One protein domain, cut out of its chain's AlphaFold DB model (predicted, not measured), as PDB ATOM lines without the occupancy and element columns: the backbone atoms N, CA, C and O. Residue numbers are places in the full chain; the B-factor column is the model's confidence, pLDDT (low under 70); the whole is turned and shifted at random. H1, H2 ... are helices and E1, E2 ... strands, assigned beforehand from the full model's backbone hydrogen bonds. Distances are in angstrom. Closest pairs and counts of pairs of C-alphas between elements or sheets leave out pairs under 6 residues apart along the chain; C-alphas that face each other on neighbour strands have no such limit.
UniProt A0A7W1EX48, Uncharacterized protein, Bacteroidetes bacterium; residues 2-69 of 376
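Overview. This is residues 2 to 69 of the 376 residues of an uncharacterized protein of Bacteroidetes bacterium (UniProt A0A7W1EX48). A hairpin of two strands, E1 and E2, with H4 packed over one of its faces makes one end of an elongated domain, and H1 and H3 lie toward the other end, with H2 between them and the hairpin. Residues 22 to 27, in the loop between the strands, stick out free at the hairpin's end. The printed part has 68 residues, with four named helices and two named strands in the order H1, E1, E2, H2, H3, H4; the two strands are antiparallel, and the class is mixed, helices and strands. The whole is only just compact, close to loose, with a radius of gyration of the C-alphas of 13.0 A, and the C-alphas span 40 by 21 by 16 A.

Along the chain. E1 is residues 15 to 19, 13.1 A from first to last C-alpha, and E2 is residues 30 to 34, 13.4 A. C-alpha 15 is at (193.560, 202.822, 177.602). H4, residues 60 to 69, is 14.2 A long and ends at C-alpha 69, (204.529, 191.407, 175.642). H2 is residues 35 to 41, 10.1 A long. H1, residues 2 to 9, is 10.0 A long and begins at C-alpha 2, (183.631, 197.698, 170.674). H3, residues 44 to 53, is 14.2 A long.

Arrangement. E1 and E2 are antiparallel neighbours and form a hairpin, their directions at 154 degrees. The C-alphas of residues 17 and 32 face each other at 4.5 A. N 18 and O 31 are within hydrogen-bond range at 2.8 A, and N 33 and O 16 at 3.0 A. The closest C-alphas of E2 and H4 are those of Val 31 and Ala 67, 6.3 A apart; those of E1 and H4 are Val 18 and Ala 67, 6.4 A. H2 and H4 are close but not clearly touching, with the C-alphas of Ile 38 and Met 62 closest at 7.1 A, and they are about perpendicular at 80 degrees. H1 and H2 touch, closest at the C-alphas of Leu 2 and Asn 36, 6.5 A, at a steep tilt of 64 degrees, opposite ways. H2 and H3 are close but not clearly touching, with the C-alphas of Trp 39 and Lys 47 closest at 7.8 A. H1 and H3 are only just apart, at 8.4 A. In H1, H3 and H4 every O i to N i+4 pair is within hydrogen-bond range; in H2, 2 of 3 are.

Size, cuts and confidence. The two C-alphas farthest apart are those of Lys 26 and Ala 52, 40.5 A. The printed part has no cut and no long link. The mean pLDDT of the printed part is 87.0, and no printed residue is under 70.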
ATOM      1  N   LEU A   2     182.850 198.008 169.454       77.25
ATOM      2  CA  LEU A   2     183.631 197.698 170.674       77.25
ATOM      3  C   LEU A   2     183.999 198.923 171.527       77.25
ATOM      4  O   LEU A   2     183.736 198.933 172.724       77.25
ATOM      5  N   ASP A   3     184.551 199.969 170.910       76.25
ATOM      6  CA  ASP A   3     184.917 201.197 171.630       76.25
ATOM      7  C   ASP A   3     183.684 201.906 172.216       76.25
ATOM      8  O   ASP A   3     183.774 202.563 173.249       76.25
ATOM      9  N   PHE A   4     182.515 201.721 171.589       81.69
ATOM     10  CA  PHE A   4     181.250 202.232 172.105       81.69
ATOM     11  C   PHE A   4     180.837 201.502 173.389       81.69
ATOM     12  O   PHE A   4     180.531 202.150 174.384       81.69
ATOM     13  N   LEU A   5     180.897 200.164 173.395       79.50
ATOM     14  CA  LEU A   5     180.611 199.358 174.586       79.50
ATOM     15  C   LEU A   5     181.549 199.715 175.747       79.50
ATOM     16  O   LEU A   5     181.098 199.952 176.861       79.50
ATOM     17  N   LEU A   6     182.851 199.814 175.494       80.62
ATOM     18  CA  LEU A   6     183.814 200.127 176.551       80.62
ATOM     19  C   LEU A   6     183.603 201.527 177.139       80.62
ATOM     20  O   LEU A   6     183.495 201.669 178.355       80.62
ATOM     21  N   LYS A   7     183.481 202.542 176.277       82.06
ATOM     22  CA  LYS A   7     183.400 203.942 176.704       82.06
ATOM     23  C   LYS A   7     182.033 204.322 177.267       82.06
ATOM     24  O   LYS A   7     181.964 205.014 178.276       82.06
ATOM     25  N   TYR A   8     180.949 203.912 176.613       81.62
ATOM     26  CA  TYR A   8     179.608 204.411 176.932       81.62
ATOM     27  C   TYR A   8     178.788 203.432 177.769       81.62
ATOM     28  O   TYR A   8     177.987 203.876 178.587       81.62
ATOM     29  N   TYR A   9     179.001 202.123 177.605       82.44
ATOM     30  CA  TYR A   9     178.259 201.115 178.361       82.44
ATOM     31  C   TYR A   9     178.957 200.757 179.676       82.44
ATOM     32  O   TYR A   9     178.359 200.875 180.741       82.44
ATOM     33  N   PHE A  10     180.246 200.406 179.627       86.25
ATOM     34  CA  PHE A  10     181.019 200.064 180.827       86.25
ATOM     35  C   PHE A  10     181.679 201.264 181.513       86.25
ATOM     36  O   PHE A  10     182.136 201.124 182.645       86.25
ATOM     37  N   ARG A  11     181.728 202.430 180.849       83.38
ATOM     38  CA  ARG A  11     182.401 203.652 181.337       83.38
ATOM     39  C   ARG A  11     183.871 203.425 181.705       83.38
ATOM     40  O   ARG A  11     184.387 204.048 182.627       83.38
ATOM     41  N   VAL A  12     184.539 202.529 180.985       84.56
ATOM     42  CA  VAL A  12     185.963 202.245 181.169       84.56
ATOM     43  C   VAL A  12     186.761 203.116 180.209       84.56
ATOM     44  O   VAL A  12     186.357 203.335 179.061       84.56
ATOM     45  N   GLU A  13     187.901 203.618 180.677       84.00
ATOM     46  CA  GLU A  13     188.829 204.363 179.834       84.00
ATOM     47  C   GLU A  13     189.261 203.533 178.621       84.00
ATOM     48  O   GLU A  13     189.269 202.299 178.627       84.00
ATOM     49  N   LYS A  14     189.622 204.211 177.532       84.62
ATOM     50  CA  LYS A  14     190.047 203.528 176.304       84.62
ATOM     51  C   LYS A  14     191.357 202.764 176.505       84.62
ATOM     52  O   LYS A  14     191.590 201.740 175.856       84.62
ATOM     53  N   GLU A  15     192.203 203.280 177.382       87.94
ATOM     54  CA  GLU A  15     193.560 202.822 177.602       87.94
ATOM     55  C   GLU A  15     193.817 202.670 179.099       87.94
ATOM     56  O   GLU A  15     193.219 203.372 179.908       87.94
ATOM     57  N   THR A  16     194.682 201.733 179.467       89.12
ATOM     58  CA  THR A  16     195.083 201.509 180.856       89.12
ATOM     59  C   THR A  16     196.607 201.455 180.922       89.12
ATOM     60  O   THR A  16     197.209 200.643 180.205       89.12
ATOM     61  N   PRO A  17     197.254 202.321 181.725       88.56
ATOM     62  CA  PRO A  17     198.687 202.247 181.953       88.56
ATOM     63  C   PRO A  17     199.000 201.076 182.886       88.56
ATOM     64  O   PRO A  17     198.350 200.891 183.913       88.56
ATOM     65  N   VAL A  18     200.010 200.291 182.528       91.12
ATOM     66  CA  VAL A  18     200.555 199.230 183.376       91.12
ATOM     67  C   VAL A  18     202.021 199.538 183.641       91.12
ATOM     68  O   VAL A  18     202.810 199.690 182.705       91.12
ATOM     69  N   PHE A  19     202.364 199.656 184.920       90.88
ATOM     70  CA  PHE A  19     203.717 199.941 185.389       90.88
ATOM     71  C   PHE A  19     204.519 198.647 185.536       90.88
ATOM     72  O   PHE A  19     203.972 197.593 185.858       90.88
ATOM     73  N   LEU A  20     205.823 198.733 185.288       90.88
ATOM     74  CA  LEU A  20     206.773 197.667 185.558       90.88
ATOM     75  C   LEU A  20     207.204 197.744 187.026       90.88
ATOM     76  O   LEU A  20     207.743 198.764 187.446       90.88
ATOM     77  N   GLY A  21     207.019 196.655 187.770       86.62
ATOM     78  CA  GLY A  21     207.318 196.578 189.203       86.62
ATOM     79  C   GLY A  21     206.068 196.706 190.078       86.62
ATOM     80  O   GLY A  21     204.944 196.681 189.579       86.62
ATOM     81  N   THR A  22     206.261 196.797 191.393       84.31
ATOM     82  CA  THR A  22     205.161 196.797 192.379       84.31
ATOM     83  C   THR A  22     204.727 198.189 192.836       84.31
ATOM     84  O   THR A  22     203.630 198.331 193.374       84.31
ATOM     85  N   LYS A  23     205.559 199.218 192.632       81.00
ATOM     86  CA  LYS A  23     205.320 200.590 193.100       81.00
ATOM     87  C   LYS A  23     205.594 201.612 191.998       81.00
ATOM     88  O   LYS A  23     206.546 201.482 191.231       81.00
ATOM     89  N   THR A  24     204.767 202.654 191.944       84.50
ATOM     90  CA  THR A  24     204.963 203.790 191.035       84.50
ATOM     91  C   THR A  24     205.897 204.812 191.676       84.50
ATOM     92  O   THR A  24     205.630 205.291 192.775       84.50
ATOM     93  N   GLN A  25     206.971 205.170 190.977       82.56
ATOM     94  CA  GLN A  25     208.007 206.097 191.431       82.56
ATOM     95  C   GLN A  25     208.649 206.851 190.255       82.56
ATOM     96  O   GLN A  25     208.342 206.610 189.083       82.56
ATOM     97  N   LYS A  26     209.531 207.813 190.553       78.19
ATOM     98  CA  LYS A  26     210.212 208.610 189.524       78.19
ATOM     99  C   LYS A  26     211.050 207.699 188.622       78.19
ATOM    100  O   LYS A  26     211.945 207.015 189.100       78.19
ATOM    101  N   GLY A  27     210.765 207.729 187.321       75.25
ATOM    102  CA  GLY A  27     211.434 206.883 186.329       75.25
ATOM    103  C   GLY A  27     210.813 205.494 186.139       75.25
ATOM    104  O   GLY A  27     211.305 204.738 185.303       75.25
ATOM    105  N   SER A  28     209.703 205.178 186.828       84.88
ATOM    106  CA  SER A  28     208.958 203.935 186.600       84.88
ATOM    107  C   SER A  28     208.635 203.743 185.123       84.88
ATOM    108  O   SER A  28     208.018 204.589 184.469       84.88
ATOM    109  N   ILE A  29     209.015 202.578 184.613       88.94
ATOM    110  CA  ILE A  29     208.760 202.190 183.232       88.94
ATOM    111  C   ILE A  29     207.302 201.739 183.131       88.94
ATOM    112  O   ILE A  29     206.846 200.927 183.931       88.94
ATOM    113  N   PHE A  30     206.559 202.231 182.141       90.00
ATOM    114  CA  PHE A  30     205.173 201.823 181.919       90.00
ATOM    115  C   PHE A  30     204.869 201.599 180.441       90.00
ATOM    116  O   PHE A  30     205.542 202.118 179.547       90.00
ATOM    117  N   VAL A  31     203.817 200.828 180.186       89.75
ATOM    118  CA  VAL A  31     203.227 200.652 178.859       89.75
ATOM    119  C   VAL A  31     201.738 200.937 178.913       89.75
ATOM    120  O   VAL A  31     201.079 200.723 179.925       89.75
ATOM    121  N   VAL A  32     201.203 201.424 177.801       89.06
ATOM    122  CA  VAL A  32     199.779 201.722 177.664       89.06
ATOM    123  C   VAL A  32     199.116 200.600 176.879       89.06
ATOM    124  O   VAL A  32     199.548 200.276 175.769       89.06
ATOM    125  N   ILE A  33     198.071 200.009 177.455       89.94
ATOM    126  CA  ILE A  33     197.306 198.915 176.854       89.94
ATOM    127  C   ILE A  33     195.946 199.433 176.413       89.94
ATOM    128  O   ILE A  33     195.254 200.105 177.173       89.94
ATOM    129  N   ARG A  34     195.522 199.078 175.196       88.94
ATOM    130  CA  ARG A  34     194.171 199.384 174.721       88.94
ATOM    131  C   ARG A  34     193.171 198.375 175.276       88.94
ATOM    132  O   ARG A  34     193.280 197.173 175.028       88.94
ATOM    133  N   ASN A  35     192.137 198.862 175.952       89.00
ATOM    134  CA  ASN A  35     191.150 198.004 176.608       89.00
ATOM    135  C   ASN A  35     190.303 197.179 175.630       89.00
ATOM    136  O   ASN A  35     189.820 196.099 175.976       89.00
ATOM    137  N   ASN A  36     190.184 197.617 174.376       88.31
ATOM    138  CA  ASN A  36     189.531 196.830 173.332       88.31
ATOM    139  C   ASN A  36     190.294 195.543 172.978       88.31
ATOM    140  O   ASN A  36     189.656 194.533 172.674       88.31
ATOM    141  N   GLU A  37     191.624 195.533 173.074       87.06
ATOM    142  CA  GLU A  37     192.442 194.337 172.866       87.06
ATOM    143  C   GLU A  37     192.242 193.327 173.996       87.06
ATOM    144  O   GLU A  37     192.182 192.122 173.738       87.06
ATOM    145  N   ILE A  38     192.068 193.812 175.228       90.44
ATOM    146  CA  ILE A  38     191.789 192.963 176.388       90.44
ATOM    147  C   ILE A  38     190.384 192.382 176.294       90.44
ATOM    148  O   ILE A  38     190.231 191.163 176.325       90.44
ATOM    149  N   TRP A  39     189.367 193.222 176.073       88.75
ATOM    150  CA  TRP A  39     187.986 192.761 175.931       88.75
ATOM    151  C   TRP A  39     187.845 191.702 174.837       88.75
ATOM    152  O   TRP A  39     187.146 190.712 175.027       88.75
ATOM    153  N   ARG A  40     188.531 191.847 173.696       89.25
ATOM    154  CA  ARG A  40     188.485 190.841 172.619       89.25
ATOM    155  C   ARG A  40     188.942 189.460 173.081       89.25
ATOM    156  O   ARG A  40     188.311 188.483 172.680       89.25
ATOM    157  N   LYS A  41     189.954 189.385 173.944       88.88
ATOM    158  CA  LYS A  41     190.518 188.132 174.465       88.88
ATOM    159  C   LYS A  41     189.695 187.503 175.599       88.88
ATOM    160  O   LYS A  41     189.932 186.349 175.934       88.88
ATOM    161  N   GLU A  42     188.738 188.226 176.183       89.19
ATOM    162  CA  GLU A  42     187.885 187.695 177.255       89.19
ATOM    163  C   GLU A  42     186.966 186.569 176.752       89.19
ATOM    164  O   GLU A  42     186.495 186.576 175.604       89.19
ATOM    165  N   SER A  43     186.662 185.615 177.635       90.75
ATOM    166  CA  SER A  43     185.783 184.487 177.315       90.75
ATOM    167  C   SER A  43     184.347 184.941 177.032       90.75
ATOM    168  O   SER A  43     183.861 185.926 177.593       90.75
ATOM    169  N   PHE A  44     183.629 184.194 176.186       91.00
ATOM    170  CA  PHE A  44     182.235 184.505 175.842       91.00
ATOM    171  C   PHE A  44     181.335 184.597 177.085       91.00
ATOM    172  O   PHE A  44     180.578 185.554 177.233       91.00
ATOM    173  N   ARG A  45     181.486 183.657 178.031       90.75
ATOM    174  CA  ARG A  45     180.734 183.650 179.297       90.75
ATOM    175  C   ARG A  45     180.971 184.920 180.115       90.75
ATOM    176  O   ARG A  45     180.015 185.503 180.621       90.75
ATOM    177  N   LYS A  46     182.226 185.376 180.225       88.44
ATOM    178  CA  LYS A  46     182.552 186.603 180.962       88.44
ATOM    179  C   LYS A  46     182.005 187.842 180.259       88.44
ATOM    180  O   LYS A  46     181.420 188.687 180.925       88.44
ATOM    181  N   LYS A  47     182.108 187.915 178.928       90.06
ATOM    182  CA  LYS A  47     181.515 189.007 178.138       90.06
ATOM    183  C   LYS A  47     180.009 189.117 178.365       90.06
ATOM    184  O   LYS A  47     179.525 190.210 178.634       90.06
ATOM    185  N   LEU A  48     179.293 187.993 178.311       89.50
ATOM    186  CA  LEU A  48     177.842 187.958 178.505       89.50
ATOM    187  C   LEU A  48     177.448 188.376 179.928       89.50
ATOM    188  O   LEU A  48     176.553 189.198 180.099       89.50
ATOM    189  N   LYS A  49     178.173 187.885 180.942       90.19
ATOM    190  CA  LYS A  49     177.985 188.299 182.340       90.19
ATOM    191  C   LYS A  49     178.214 189.801 182.522       90.19
ATOM    192  O   LYS A  49     177.393 190.457 183.147       90.19
ATOM    193  N   CYS A  50     179.300 190.338 181.965       89.44
ATOM    194  CA  CYS A  50     179.619 191.762 182.048       89.44
ATOM    195  C   CYS A  50     178.573 192.627 181.350       89.44
ATOM    196  O   CYS A  50     178.197 193.658 181.899       89.44
ATOM    197  N   LEU A  51     178.088 192.199 180.177       88.75
ATOM    198  CA  LEU A  51     176.975 192.855 179.493       88.75
ATOM    199  C   LEU A  51     175.731 192.860 180.384       88.75
ATOM    200  O   LEU A  51     175.186 193.920 180.627       88.75
ATOM    201  N   ALA A  52     175.337 191.729 180.969       88.31
ATOM    202  CA  ALA A  52     174.184 191.685 181.871       88.31
ATOM    203  C   ALA A  52     174.355 192.564 183.128       88.31
ATOM    204  O   ALA A  52     173.384 193.132 183.618       88.31
ATOM    205  N   SER A  53     175.579 192.688 183.654       88.44
ATOM    206  CA  SER A  53     175.865 193.478 184.856       88.44
ATOM    207  C   SER A  53     176.236 194.940 184.587       88.44
ATOM    208  O   SER A  53     176.531 195.656 185.544       88.44
ATOM    209  N   SER A  54     176.306 195.376 183.322       85.50
ATOM    210  CA  SER A  54     176.792 196.706 182.900       85.50
ATOM    211  C   SER A  54     178.135 197.122 183.517       85.50
ATOM    212  O   SER A  54     178.443 198.304 183.648       85.50
ATOM    213  N   LYS A  55     178.952 196.146 183.925       87.31
ATOM    214  CA  LYS A  55     180.224 196.355 184.626       87.31
ATOM    215  C   LYS A  55     181.263 195.411 184.059       87.31
ATOM    216  O   LYS A  55     181.055 194.195 184.023       87.31
ATOM    217  N   TRP A  56     182.397 195.969 183.658       89.12
ATOM    218  CA  TRP A  56     183.549 195.202 183.221       89.12
ATOM    219  C   TRP A  56     184.802 195.710 183.917       89.12
ATOM    220  O   TRP A  56     185.102 196.900 183.891       89.12
ATOM    221  N   THR A  57     185.535 194.771 184.504       85.62
ATOM    222  CA  THR A  57     186.879 194.991 185.025       85.62
ATOM    223  C   THR A  57     187.816 194.087 184.225       85.62
ATOM    224  O   THR A  57     187.540 192.879 184.114       85.62
ATOM    225  N   PRO A  58     188.885 194.638 183.623       84.31
ATOM    226  CA  PRO A  58     189.862 193.831 182.912       84.31
ATOM    227  C   PRO A  58     190.452 192.766 183.841       84.31
ATOM    228  O   PRO A  58     190.682 193.018 185.019       84.31
ATOM    229  N   ASN A  59     190.692 191.563 183.320       86.81
ATOM    230  CA  ASN A  59     191.439 190.560 184.076       86.81
ATOM    231  C   ASN A  59     192.887 191.039 184.288       86.81
ATOM    232  O   ASN A  59     193.603 191.238 183.305       86.81
ATOM    233  N   GLU A  60     193.319 191.176 185.543       86.69
ATOM    234  CA  GLU A  60     194.675 191.615 185.897       86.69
ATOM    235  C   GLU A  60     195.760 190.717 185.296       86.69
ATOM    236  O   GLU A  60     196.728 191.227 184.742       86.69
ATOM    237  N   VAL A  61     195.568 189.394 185.293       89.31
ATOM    238  CA  VAL A  61     196.524 188.452 184.686       89.31
ATOM    239  C   VAL A  61     196.665 188.724 183.187       89.31
ATOM    240  O   VAL A  61     197.771 188.809 182.663       89.31
ATOM    241  N   MET A  62     195.550 188.961 182.489       89.56
ATOM    242  CA  MET A  62     195.579 189.275 181.056       89.56
ATOM    243  C   MET A  62     196.178 190.653 180.763       89.56
ATOM    244  O   MET A  62     196.795 190.835 179.709       89.56
ATOM    245  N   LEU A  63     195.969 191.627 181.656       90.25
ATOM    246  CA  LEU A  63     196.615 192.932 181.573       90.25
ATOM    247  C   LEU A  63     198.129 192.783 181.717       90.25
ATOM    248  O   LEU A  63     198.850 193.273 180.854       90.25
ATOM    249  N   GLN A  64     198.599 192.060 182.733       90.12
ATOM    250  CA  GLN A  64     200.025 191.825 182.973       90.12
ATOM    251  C   GLN A  64     200.682 191.042 181.830       90.12
ATOM    252  O   GLN A  64     201.748 191.427 181.349       90.12
ATOM    253  N   ASP A  65     200.017 190.016 181.294       91.50
ATOM    254  CA  ASP A  65     200.509 189.265 180.134       91.50
ATOM    255  C   ASP A  65     200.636 190.143 178.882       91.50
ATOM    256  O   ASP A  65     201.601 190.037 178.116       91.50
ATOM    257  N   CYS A  66     199.653 191.016 178.640       92.56
ATOM    258  CA  CYS A  66     199.722 191.980 177.546       92.56
ATOM    259  C   CYS A  66     200.817 193.023 177.795       92.56
ATOM    260  O   CYS A  66     201.575 193.320 176.870       92.56
ATOM    261  N   ALA A  67     200.944 193.524 179.024       92.44
ATOM    262  CA  ALA A  67     201.978 194.473 179.415       92.44
ATOM    263  C   ALA A  67     203.364 193.890 179.149       92.44
ATOM    264  O   ALA A  67     204.143 194.496 178.419       92.44
ATOM    265  N   LYS A  68     203.638 192.674 179.639       93.31
ATOM    266  CA  LYS A  68     204.905 191.962 179.435       93.31
ATOM    267  C   LYS A  68     205.262 191.851 177.955       93.31
ATOM    268  O   LYS A  68     206.384 192.158 177.568       93.31
ATOM    269  N   LYS A  69     204.304 191.481 177.099       91.00
ATOM    270  CA  LYS A  69     204.529 191.407 175.642       91.00
ATOM    271  C   LYS A  69     204.901 192.762 175.042       91.00
ATOM    272  O   LYS A  69     205.771 192.822 174.178       91.00
TER     273      LYS A  69